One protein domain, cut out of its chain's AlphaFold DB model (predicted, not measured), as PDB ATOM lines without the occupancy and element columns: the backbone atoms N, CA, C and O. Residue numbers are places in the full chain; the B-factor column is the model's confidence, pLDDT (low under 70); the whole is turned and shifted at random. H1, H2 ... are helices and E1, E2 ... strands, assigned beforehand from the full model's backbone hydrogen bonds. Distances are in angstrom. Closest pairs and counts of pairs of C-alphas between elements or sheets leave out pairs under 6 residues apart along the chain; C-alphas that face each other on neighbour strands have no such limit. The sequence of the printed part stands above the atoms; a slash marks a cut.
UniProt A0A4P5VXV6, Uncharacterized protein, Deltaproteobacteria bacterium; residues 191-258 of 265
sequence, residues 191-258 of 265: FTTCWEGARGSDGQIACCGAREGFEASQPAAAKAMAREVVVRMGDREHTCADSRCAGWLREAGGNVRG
ATOM      1  N   PHE A 191     457.201 437.975 315.912       73.62
ATOM      2  CA  PHE A 191     457.429 437.034 316.999       73.62
ATOM      3  C   PHE A 191     457.445 435.601 316.450       73.62
ATOM      4  O   PHE A 191     456.417 435.093 316.000       73.62
ATOM      5  N   THR A 192     458.608 434.942 316.491       70.75
ATOM      6  CA  THR A 192     458.743 433.536 316.077       70.75
ATOM      7  C   THR A 192     458.170 432.603 317.138       70.75
ATOM      8  O   THR A 192     458.610 432.570 318.291       70.75
ATOM      9  N   THR A 193     457.200 431.799 316.733       67.69
ATOM     10  CA  THR A 193     456.457 430.880 317.592       67.69
ATOM     11  C   THR A 193     457.178 429.539 317.730       67.69
ATOM     12  O   THR A 193     458.079 429.190 316.968       67.69
ATOM     13  N   CYS A 194     456.775 428.727 318.711       62.06
ATOM     14  CA  CYS A 194     457.309 427.370 318.857       62.06
ATOM     15  C   CYS A 194     456.875 426.417 317.722       62.06
ATOM     16  O   CYS A 194     457.483 425.358 317.567       62.06
ATOM     17  N   TRP A 195     455.856 426.797 316.942       58.94
ATOM     18  CA  TRP A 195     455.332 426.050 315.796       58.94
ATOM     19  C   TRP A 195     456.229 426.144 314.562       58.94
ATOM     20  O   TRP A 195     456.440 425.158 313.865       58.94
ATOM     21  N   GLU A 196     456.819 427.313 314.325       58.38
ATOM     22  CA  GLU A 196     457.632 427.607 313.134       58.38
ATOM     23  C   GLU A 196     459.017 426.939 313.168       58.38
ATOM     24  O   GLU A 196     459.846 427.147 312.285       58.38
ATOM     25  N   GLY A 197     459.255 426.100 314.178       51.94
ATOM     26  CA  GLY A 197     460.525 425.462 314.446       51.94
ATOM     27  C   GLY A 197     461.430 426.386 315.249       51.94
ATOM     28  O   GLY A 197     462.036 427.313 314.725       51.94
ATOM     29  N   ALA A 198     461.637 426.051 316.522       44.88
ATOM     30  CA  ALA A 198     462.772 426.530 317.317       44.88
ATOM     31  C   ALA A 198     464.111 425.949 316.798       44.88
ATOM     32  O   ALA A 198     464.913 425.406 317.556       44.88
ATOM     33  N   ARG A 199     464.333 425.967 315.480       39.22
ATOM     34  CA  ARG A 199     465.565 425.532 314.827       39.22
ATOM     35  C   ARG A 199     466.107 426.691 314.001       39.22
ATOM     36  O   ARG A 199     465.934 426.736 312.791       39.22
ATOM     37  N   GLY A 200     466.793 427.604 314.684       40.50
ATOM     38  CA  GLY A 200     467.816 428.436 314.050       40.50
ATOM     39  C   GLY A 200     467.387 429.782 313.471       40.50
ATOM     40  O   GLY A 200     468.124 430.303 312.643       40.50
ATOM     41  N   SER A 201     466.267 430.385 313.884       39.31
ATOM     42  CA  SER A 201     466.064 431.812 313.596       39.31
ATOM     43  C   SER A 201     466.853 432.656 314.599       39.31
ATOM     44  O   SER A 201     466.557 432.614 315.801       39.31
ATOM     45  N   ASP A 202     467.826 433.428 314.117       40.41
ATOM     46  CA  ASP A 202     468.478 434.485 314.889       40.41
ATOM     47  C   ASP A 202     467.400 435.421 315.458       40.41
ATOM     48  O   ASP A 202     466.729 436.136 314.717       40.41
ATOM     49  N   GLY A 203     467.178 435.361 316.776       48.53
ATOM     50  CA  GLY A 203     466.208 436.219 317.466       48.53
ATOM     51  C   GLY A 203     465.077 435.526 318.228       48.53
ATOM     52  O   GLY A 203     464.159 436.216 318.660       48.53
ATOM     53  N   GLN A 204     465.096 434.206 318.460       51.06
ATOM     54  CA  GLN A 204     464.127 433.604 319.391       51.06
ATOM     55  C   GLN A 204     464.427 434.045 320.837       51.06
ATOM     56  O   GLN A 204     465.369 433.563 321.462       51.06
ATOM     57  N   ILE A 205     463.633 434.979 321.373       51.84
ATOM     58  CA  ILE A 205     463.916 435.618 322.672       51.84
ATOM     59  C   ILE A 205     463.492 434.749 323.878       51.84
ATOM     60  O   ILE A 205     464.113 434.853 324.933       51.84
ATOM     61  N   ALA A 206     462.478 433.887 323.736       58.81
ATOM     62  CA  ALA A 206     462.087 432.768 324.614       58.81
ATOM     63  C   ALA A 206     460.700 432.256 324.167       58.81
ATOM     64  O   ALA A 206     459.986 432.937 323.435       58.81
ATOM     65  N   CYS A 207     460.284 431.070 324.625       68.81
ATOM     66  CA  CYS A 207     458.887 430.624 324.531       68.81
ATOM     67  C   CYS A 207     457.957 431.627 325.251       68.81
ATOM     68  O   CYS A 207     458.288 432.065 326.348       68.81
ATOM     69  N   CYS A 208     456.779 431.952 324.699       70.00
ATOM     70  CA  CYS A 208     455.806 432.830 325.377       70.00
ATOM     71  C   CYS A 208     455.055 432.151 326.538       70.00
ATOM     72  O   CYS A 208     454.297 432.803 327.247       70.00
ATOM     73  N   GLY A 209     455.235 430.842 326.733       75.75
ATOM     74  CA  GLY A 209     454.559 430.066 327.776       75.75
ATOM     75  C   GLY A 209     453.209 429.471 327.361       75.75
ATOM     76  O   GLY A 209     452.731 428.579 328.050       75.75
ATOM     77  N   ALA A 210     452.653 429.857 326.206       72.75
ATOM     78  CA  ALA A 210     451.346 429.394 325.710       72.75
ATOM     79  C   ALA A 210     451.306 427.921 325.250       72.75
ATOM     80  O   ALA A 210     450.312 427.459 324.694       72.75
ATOM     81  N   ARG A 211     452.407 427.167 325.382       69.50
ATOM     82  CA  ARG A 211     452.433 425.770 324.941       69.50
ATOM     83  C   ARG A 211     451.617 424.920 325.909       69.50
ATOM     84  O   ARG A 211     451.918 424.852 327.103       69.50
ATOM     85  N   GLU A 212     450.645 424.215 325.346       61.09
ATOM     86  CA  GLU A 212     449.794 423.285 326.075       61.09
ATOM     87  C   GLU A 212     450.648 422.264 326.854       61.09
ATOM     88  O   GLU A 212     451.633 421.726 326.340       61.09
ATOM     89  N   GLY A 213     450.304 422.054 328.127       58.88
ATOM     90  CA  GLY A 213     451.072 421.257 329.088       58.88
ATOM     91  C   GLY A 213     451.949 422.085 330.035       58.88
ATOM     92  O   GLY A 213     451.959 421.804 331.232       58.88
ATOM     93  N   PHE A 214     452.626 423.138 329.557       63.34
ATOM     94  CA  PHE A 214     453.391 424.030 330.445       63.34
ATOM     95  C   PHE A 214     452.471 425.007 331.178       63.34
ATOM     96  O   PHE A 214     452.551 425.116 332.395       63.34
ATOM     97  N   GLU A 215     451.540 425.641 330.465       68.38
ATOM     98  CA  GLU A 215     450.509 426.480 331.087       68.38
ATOM     99  C   GLU A 215     449.689 425.695 332.121       68.38
ATOM    100  O   GLU A 215     449.509 426.148 333.249       68.38
ATOM    101  N   ALA A 216     449.254 424.484 331.763       65.75
ATOM    102  CA  ALA A 216     448.432 423.647 332.630       65.75
ATOM    103  C   ALA A 216     449.166 423.204 333.911       65.75
ATOM    104  O   ALA A 216     448.556 423.115 334.972       65.75
ATOM    105  N   SER A 217     450.472 422.928 333.823       59.03
ATOM    106  CA  SER A 217     451.272 422.472 334.970       59.03
ATOM    107  C   SER A 217     451.896 423.612 335.782       59.03
ATOM    108  O   SER A 217     452.156 423.436 336.970       59.03
ATOM    109  N   GLN A 218     452.152 424.768 335.161       71.56
ATOM    110  CA  GLN A 218     452.853 425.914 335.749       71.56
ATOM    111  C   GLN A 218     452.215 427.254 335.318       71.56
ATOM    112  O   GLN A 218     452.880 428.098 334.704       71.56
ATOM    113  N   PRO A 219     450.941 427.518 335.663       79.19
ATOM    114  CA  PRO A 219     450.193 428.661 335.126       79.19
ATOM    115  C   PRO A 219     450.802 430.017 335.507       79.19
ATOM    116  O   PRO A 219     450.822 430.949 334.703       79.19
ATOM    117  N   ALA A 220     451.352 430.137 336.719       74.75
ATOM    118  CA  ALA A 220     452.026 431.358 337.158       74.75
ATOM    119  C   ALA A 220     453.323 431.617 336.370       74.75
ATOM    120  O   ALA A 220     453.579 432.752 335.967       74.75
ATOM    121  N   ALA A 221     454.112 430.571 336.101       70.44
ATOM    122  CA  ALA A 221     455.343 430.687 335.325       70.44
ATOM    123  C   ALA A 221     455.050 431.000 333.851       70.44
ATOM    124  O   ALA A 221     455.703 431.866 333.277       70.44
ATOM    125  N   ALA A 222     454.030 430.373 333.259       74.88
ATOM    126  CA  ALA A 222     453.601 430.656 331.890       74.88
ATOM    127  C   ALA A 222     453.187 432.126 331.705       74.88
ATOM    128  O   ALA A 222     453.620 432.776 330.753       74.88
ATOM    129  N   LYS A 223     452.430 432.685 332.661       82.81
ATOM    130  CA  LYS A 223     452.065 434.112 332.666       82.81
ATOM    131  C   LYS A 223     453.271 435.030 332.872       82.81
ATOM    132  O   LYS A 223     453.360 436.073 332.230       82.81
ATOM    133  N   ALA A 224     454.208 434.658 333.748       76.56
ATOM    134  CA  ALA A 224     455.437 435.423 333.956       76.56
ATOM    135  C   ALA A 224     456.312 435.458 332.689       76.56
ATOM    136  O   ALA A 224     456.823 436.515 332.332       76.56
ATOM    137  N   MET A 225     456.419 434.335 331.971       78.94
ATOM    138  CA  MET A 225     457.140 434.258 330.696       78.94
ATOM    139  C   MET A 225     456.506 435.147 329.627       78.94
ATOM    140  O   MET A 225     457.225 435.868 328.942       78.94
ATOM    141  N   ALA A 226     455.175 435.153 329.515       85.00
ATOM    142  CA  ALA A 226     454.472 436.028 328.580       85.00
ATOM    143  C   ALA A 226     454.768 437.508 328.851       85.00
ATOM    144  O   ALA A 226     455.101 438.247 327.930       85.00
ATOM    145  N   ARG A 227     454.724 437.924 330.124       85.06
ATOM    146  CA  ARG A 227     455.050 439.299 330.535       85.06
ATOM    147  C   ARG A 227     456.492 439.671 330.212       85.06
ATOM    148  O   ARG A 227     456.726 440.750 329.690       85.06
ATOM    149  N   GLU A 228     457.443 438.784 330.487       81.06
ATOM    150  CA  GLU A 228     458.856 439.011 330.157       81.06
ATOM    151  C   GLU A 228     459.059 439.172 328.644       81.06
ATOM    152  O   GLU A 228     459.796 440.050 328.198       81.06
ATOM    153  N   VAL A 229     458.367 438.361 327.837       81.88
ATOM    154  CA  VAL A 229     458.383 438.497 326.378       81.88
ATOM    155  C   VAL A 229     457.808 439.851 325.955       81.88
ATOM    156  O   VAL A 229     458.460 440.555 325.190       81.88
ATOM    157  N   VAL A 230     456.661 440.265 326.504       85.50
ATOM    158  CA  VAL A 230     456.049 441.578 326.229       85.50
ATOM    159  C   VAL A 230     456.981 442.737 326.603       85.50
ATOM    160  O   VAL A 230     457.175 443.648 325.802       85.50
ATOM    161  N   VAL A 231     457.640 442.679 327.766       83.38
ATOM    162  CA  VAL A 231     458.621 443.695 328.190       83.38
ATOM    163  C   VAL A 231     459.757 443.828 327.172       83.38
ATOM    164  O   VAL A 231     460.167 444.938 326.839       83.38
ATOM    165  N   ARG A 232     460.251 442.709 326.633       79.69
ATOM    166  CA  ARG A 232     461.325 442.709 325.624       79.69
ATOM    167  C   ARG A 232     460.853 443.146 324.239       79.69
ATOM    168  O   ARG A 232     461.643 443.692 323.471       79.69
ATOM    169  N   MET A 233     459.589 442.897 323.910       82.62
ATOM    170  CA  MET A 233     458.962 443.366 322.673       82.62
ATOM    171  C   MET A 233     458.858 444.899 322.642       82.62
ATOM    172  O   MET A 233     459.011 445.492 321.564       82.62
ATOM    173  N   GLY A 234     458.683 445.518 323.816       83.94
ATOM    174  CA  GLY A 234     458.428 446.949 323.975       83.94
ATOM    175  C   GLY A 234     457.064 447.349 323.404       83.94
ATOM    176  O   GLY A 234     456.230 446.496 323.119       83.94
ATOM    177  N   ASP A 235     456.859 448.646 323.173       85.19
ATOM    178  CA  ASP A 235     455.561 449.188 322.724       85.19
ATOM    179  C   ASP A 235     455.297 449.039 321.213       85.19
ATOM    180  O   ASP A 235     454.247 449.437 320.701       85.19
ATOM    181  N   ARG A 236     456.263 448.493 320.466       81.62
ATOM    182  CA  ARG A 236     456.131 448.291 319.017       81.62
ATOM    183  C   ARG A 236     455.068 447.236 318.734       81.62
ATOM    184  O   ARG A 236     454.961 446.265 319.472       81.62
ATOM    185  N   GLU A 237     454.336 447.403 317.641       84.19
ATOM    186  CA  GLU A 237     453.471 446.340 317.131       84.19
ATOM    187  C   GLU A 237     454.331 445.185 316.604       84.19
ATOM    188  O   GLU A 237     455.306 445.415 315.887       84.19
ATOM    189  N   HIS A 238     453.979 443.950 316.959       83.31
ATOM    190  CA  HIS A 238     454.598 442.734 316.430       83.31
ATOM    191  C   HIS A 238     453.568 441.858 315.733       83.31
ATOM    192  O   HIS A 238     452.402 441.841 316.111       83.31
ATOM    193  N   THR A 239     454.004 441.061 314.763       82.19
ATOM    194  CA  THR A 239     453.157 440.043 314.130       82.19
ATOM    195  C   THR A 239     453.450 438.657 314.684       82.19
ATOM    196  O   THR A 239     454.590 438.315 314.988       82.19
ATOM    197  N   CYS A 240     452.418 437.830 314.810       78.19
ATOM    198  CA  CYS A 240     452.529 436.449 315.259       78.19
ATOM    199  C   CYS A 240     451.668 435.562 314.360       78.19
ATOM    200  O   CYS A 240     450.483 435.828 314.186       78.19
ATOM    201  N   ALA A 241     452.249 434.503 313.797       71.31
ATOM    202  CA  ALA A 241     451.521 433.618 312.887       71.31
ATOM    203  C   ALA A 241     450.645 432.577 313.608       71.31
ATOM    204  O   ALA A 241     449.858 431.916 312.946       71.31
ATOM    205  N   ASP A 242     450.782 432.427 314.934       74.75
ATOM    206  CA  ASP A 242     449.958 431.533 315.763       74.75
ATOM    207  C   ASP A 242     448.925 432.339 316.559       74.75
ATOM    208  O   ASP A 242     449.301 433.189 317.373       74.75
ATOM    209  N   SER A 243     447.633 432.063 316.360       74.19
ATOM    210  CA  SER A 243     446.533 432.757 317.055       74.19
ATOM    211  C   SER A 243     446.603 432.609 318.573       74.19
ATOM    212  O   SER A 243     446.405 433.579 319.308       74.19
ATOM    213  N   ARG A 244     446.992 431.429 319.063       78.00
ATOM    214  CA  ARG A 244     447.186 431.171 320.494       78.00
ATOM    215  C   ARG A 244     448.336 431.999 321.065       78.00
ATOM    216  O   ARG A 244     448.136 432.682 322.066       78.00
ATOM    217  N   CYS A 245     449.527 431.976 320.461       79.44
ATOM    218  CA  CYS A 245     450.633 432.823 320.919       79.44
ATOM    219  C   CYS A 245     450.272 434.317 320.856       79.44
ATOM    220  O   CYS A 245     450.598 435.048 321.790       79.44
ATOM    221  N   ALA A 246     449.574 434.760 319.806       83.12
ATOM    222  CA  ALA A 246     449.130 436.143 319.669       83.12
ATOM    223  C   ALA A 246     448.128 436.542 320.764       83.12
ATOM    224  O   ALA A 246     448.273 437.599 321.372       83.12
ATOM    225  N   GLY A 247     447.125 435.703 321.042       83.94
ATOM    226  CA  GLY A 247     446.170 435.909 322.137       83.94
ATOM    227  C   GLY A 247     446.863 435.960 323.496       83.94
ATOM    228  O   GLY A 247     446.691 436.921 324.239       83.94
ATOM    229  N   TRP A 248     447.744 434.998 323.767       87.50
ATOM    230  CA  TRP A 248     448.487 434.910 325.025       87.50
ATOM    231  C   TRP A 248     449.375 436.133 325.294       87.50
ATOM    232  O   TRP A 248     449.447 436.634 326.415       87.50
ATOM    233  N   LEU A 249     450.048 436.645 324.258       87.88
ATOM    234  CA  LEU A 249     450.868 437.852 324.375       87.88
ATOM    235  C   LEU A 249     450.016 439.117 324.532       87.88
ATOM    236  O   LEU A 249     450.384 439.985 325.320       87.88
ATOM    237  N   ARG A 250     448.861 439.207 323.858       91.00
ATOM    238  CA  ARG A 250     447.901 440.309 324.049       91.00
ATOM    239  C   ARG A 250     447.341 440.340 325.469       91.00
ATOM    240  O   ARG A 250     447.313 441.399 326.085       91.00
ATOM    241  N   GLU A 251     446.970 439.188 326.024       89.06
ATOM    242  CA  GLU A 251     446.528 439.075 327.422       89.06
ATOM    243  C   GLU A 251     447.612 439.512 328.419       89.06
ATOM    244  O   GLU A 251     447.310 440.043 329.490       89.06
ATOM    245  N   ALA A 252     448.884 439.327 328.063       89.44
ATOM    246  CA  ALA A 252     450.022 439.811 328.835       89.44
ATOM    247  C   ALA A 252     450.331 441.311 328.629       89.44
ATOM    248  O   ALA A 252     451.269 441.815 329.248       89.44
ATOM    249  N   GLY A 253     449.546 442.022 327.810       91.19
ATOM    250  CA  GLY A 253     449.688 443.454 327.525       91.19
ATOM    251  C   GLY A 253     450.533 443.785 326.292       91.19
ATOM    252  O   GLY A 253     450.905 444.939 326.109       91.19
ATOM    253  N   GLY A 254     450.869 442.796 325.464       88.62
ATOM    254  CA  GLY A 254     451.658 442.993 324.251       88.62
ATOM    255  C   GLY A 254     450.847 443.567 323.092       88.62
ATOM    256  O   GLY A 254     449.717 443.149 322.842       88.62
ATOM    257  N   ASN A 255     451.467 444.465 322.328       89.12
ATOM    258  CA  ASN A 255     450.940 444.941 321.054       89.12
ATOM    259  C   ASN A 255     451.256 443.915 319.947       89.12
ATOM    260  O   ASN A 255     452.287 444.005 319.279       89.12
ATOM    261  N   VAL A 256     450.425 442.872 319.830       86.62
ATOM    262  CA  VAL A 256     450.656 441.742 318.912       86.62
ATOM    263  C   VAL A 256     449.463 441.509 317.993       86.62
ATOM    264  O   VAL A 256     448.370 441.184 318.458       86.62
ATOM    265  N   ARG A 257     449.700 441.582 316.683       83.75
ATOM    266  CA  ARG A 257     448.757 441.210 315.627       83.75
ATOM    267  C   ARG A 257     448.884 439.716 315.322       83.75
ATOM    268  O   ARG A 257     449.945 439.243 314.913       83.75
ATOM    269  N   GLY A 258     447.807 438.971 315.562       74.88
ATOM    270  CA  GLY A 258     447.681 437.556 315.199       74.88
ATOM    271  C   GLY A 258     446.966 437.352 313.859       74.88
ATOM    272  O   GLY A 258     446.533 438.334 313.260       74.88
TER     273      GLY A 258
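AT A GLANCE: This is residues 191 to 258 of the 265 residues of an uncharacterized protein of Deltaproteobacteria bacterium (UniProt A0A4P5VXV6). A long helix, H2, has the shorter H3 packed about square to its middle, while tiny H1 makes a corner at the beginning of H2. Strand E1 lies side by side with the last residues of the printed part, and a wide loop without named elements, residues 191 to 213, leads in to H1. The 68 printed residues hold three named helices and one named strand in the order H1, H2, E1, H3; the class is mostly helix, though only 31 residues are in named elements. The whole is compact, with a radius of gyration of the C-alphas of 11.0 A and spans of 29 by 27 by 19 A.

IN THESE COORDINATES: Begin at C-alpha 191, at (457.429, 437.034, 316.999), and go through the long unnamed stretch to H1, residues 214 to 217. Find C-alpha 219 at (450.193, 428.661, 335.126); from there H2 runs 21.2 A through residues 219 to 233. E1, residues 238 to 240, follows, and then H3, residues 243 to 251, runs 12.1 A to C-alpha 251 at (446.528, 439.075, 327.422).

HOW THE PARTS SIT: Look at Ala 226 and Leu 249: their C-alphas, 5.8 A apart, are the closest where H2 touches H3, with residues 226 to 230 of H2 alone. The two lines are about perpendicular, at 85 degrees. H1 and H2 touch only at the corner, closest at the C-alphas of Glu 215 and Ala 222, 5.3 A apart. H1 is apart from both E1 and H3. E1 pairs with no named strand, but its residues 238 to 239 pair with residues 256 to 257, parallel. H2 and E1 meet only through their link. In H2 and H3 every O i to N i+4 pair is within hydrogen-bond range; H1 is too short for such a pair.

THE WHOLE: The C-alphas of Ser 217 and Arg 236, 30.7 A apart, are the two farthest apart. The printed part has no cut, and the three links between named elements are tight. In the B-factor column, look for pLDDT under 70 at residues 193 to 207 and 211 to 217; the mean of the printed part is 72.7.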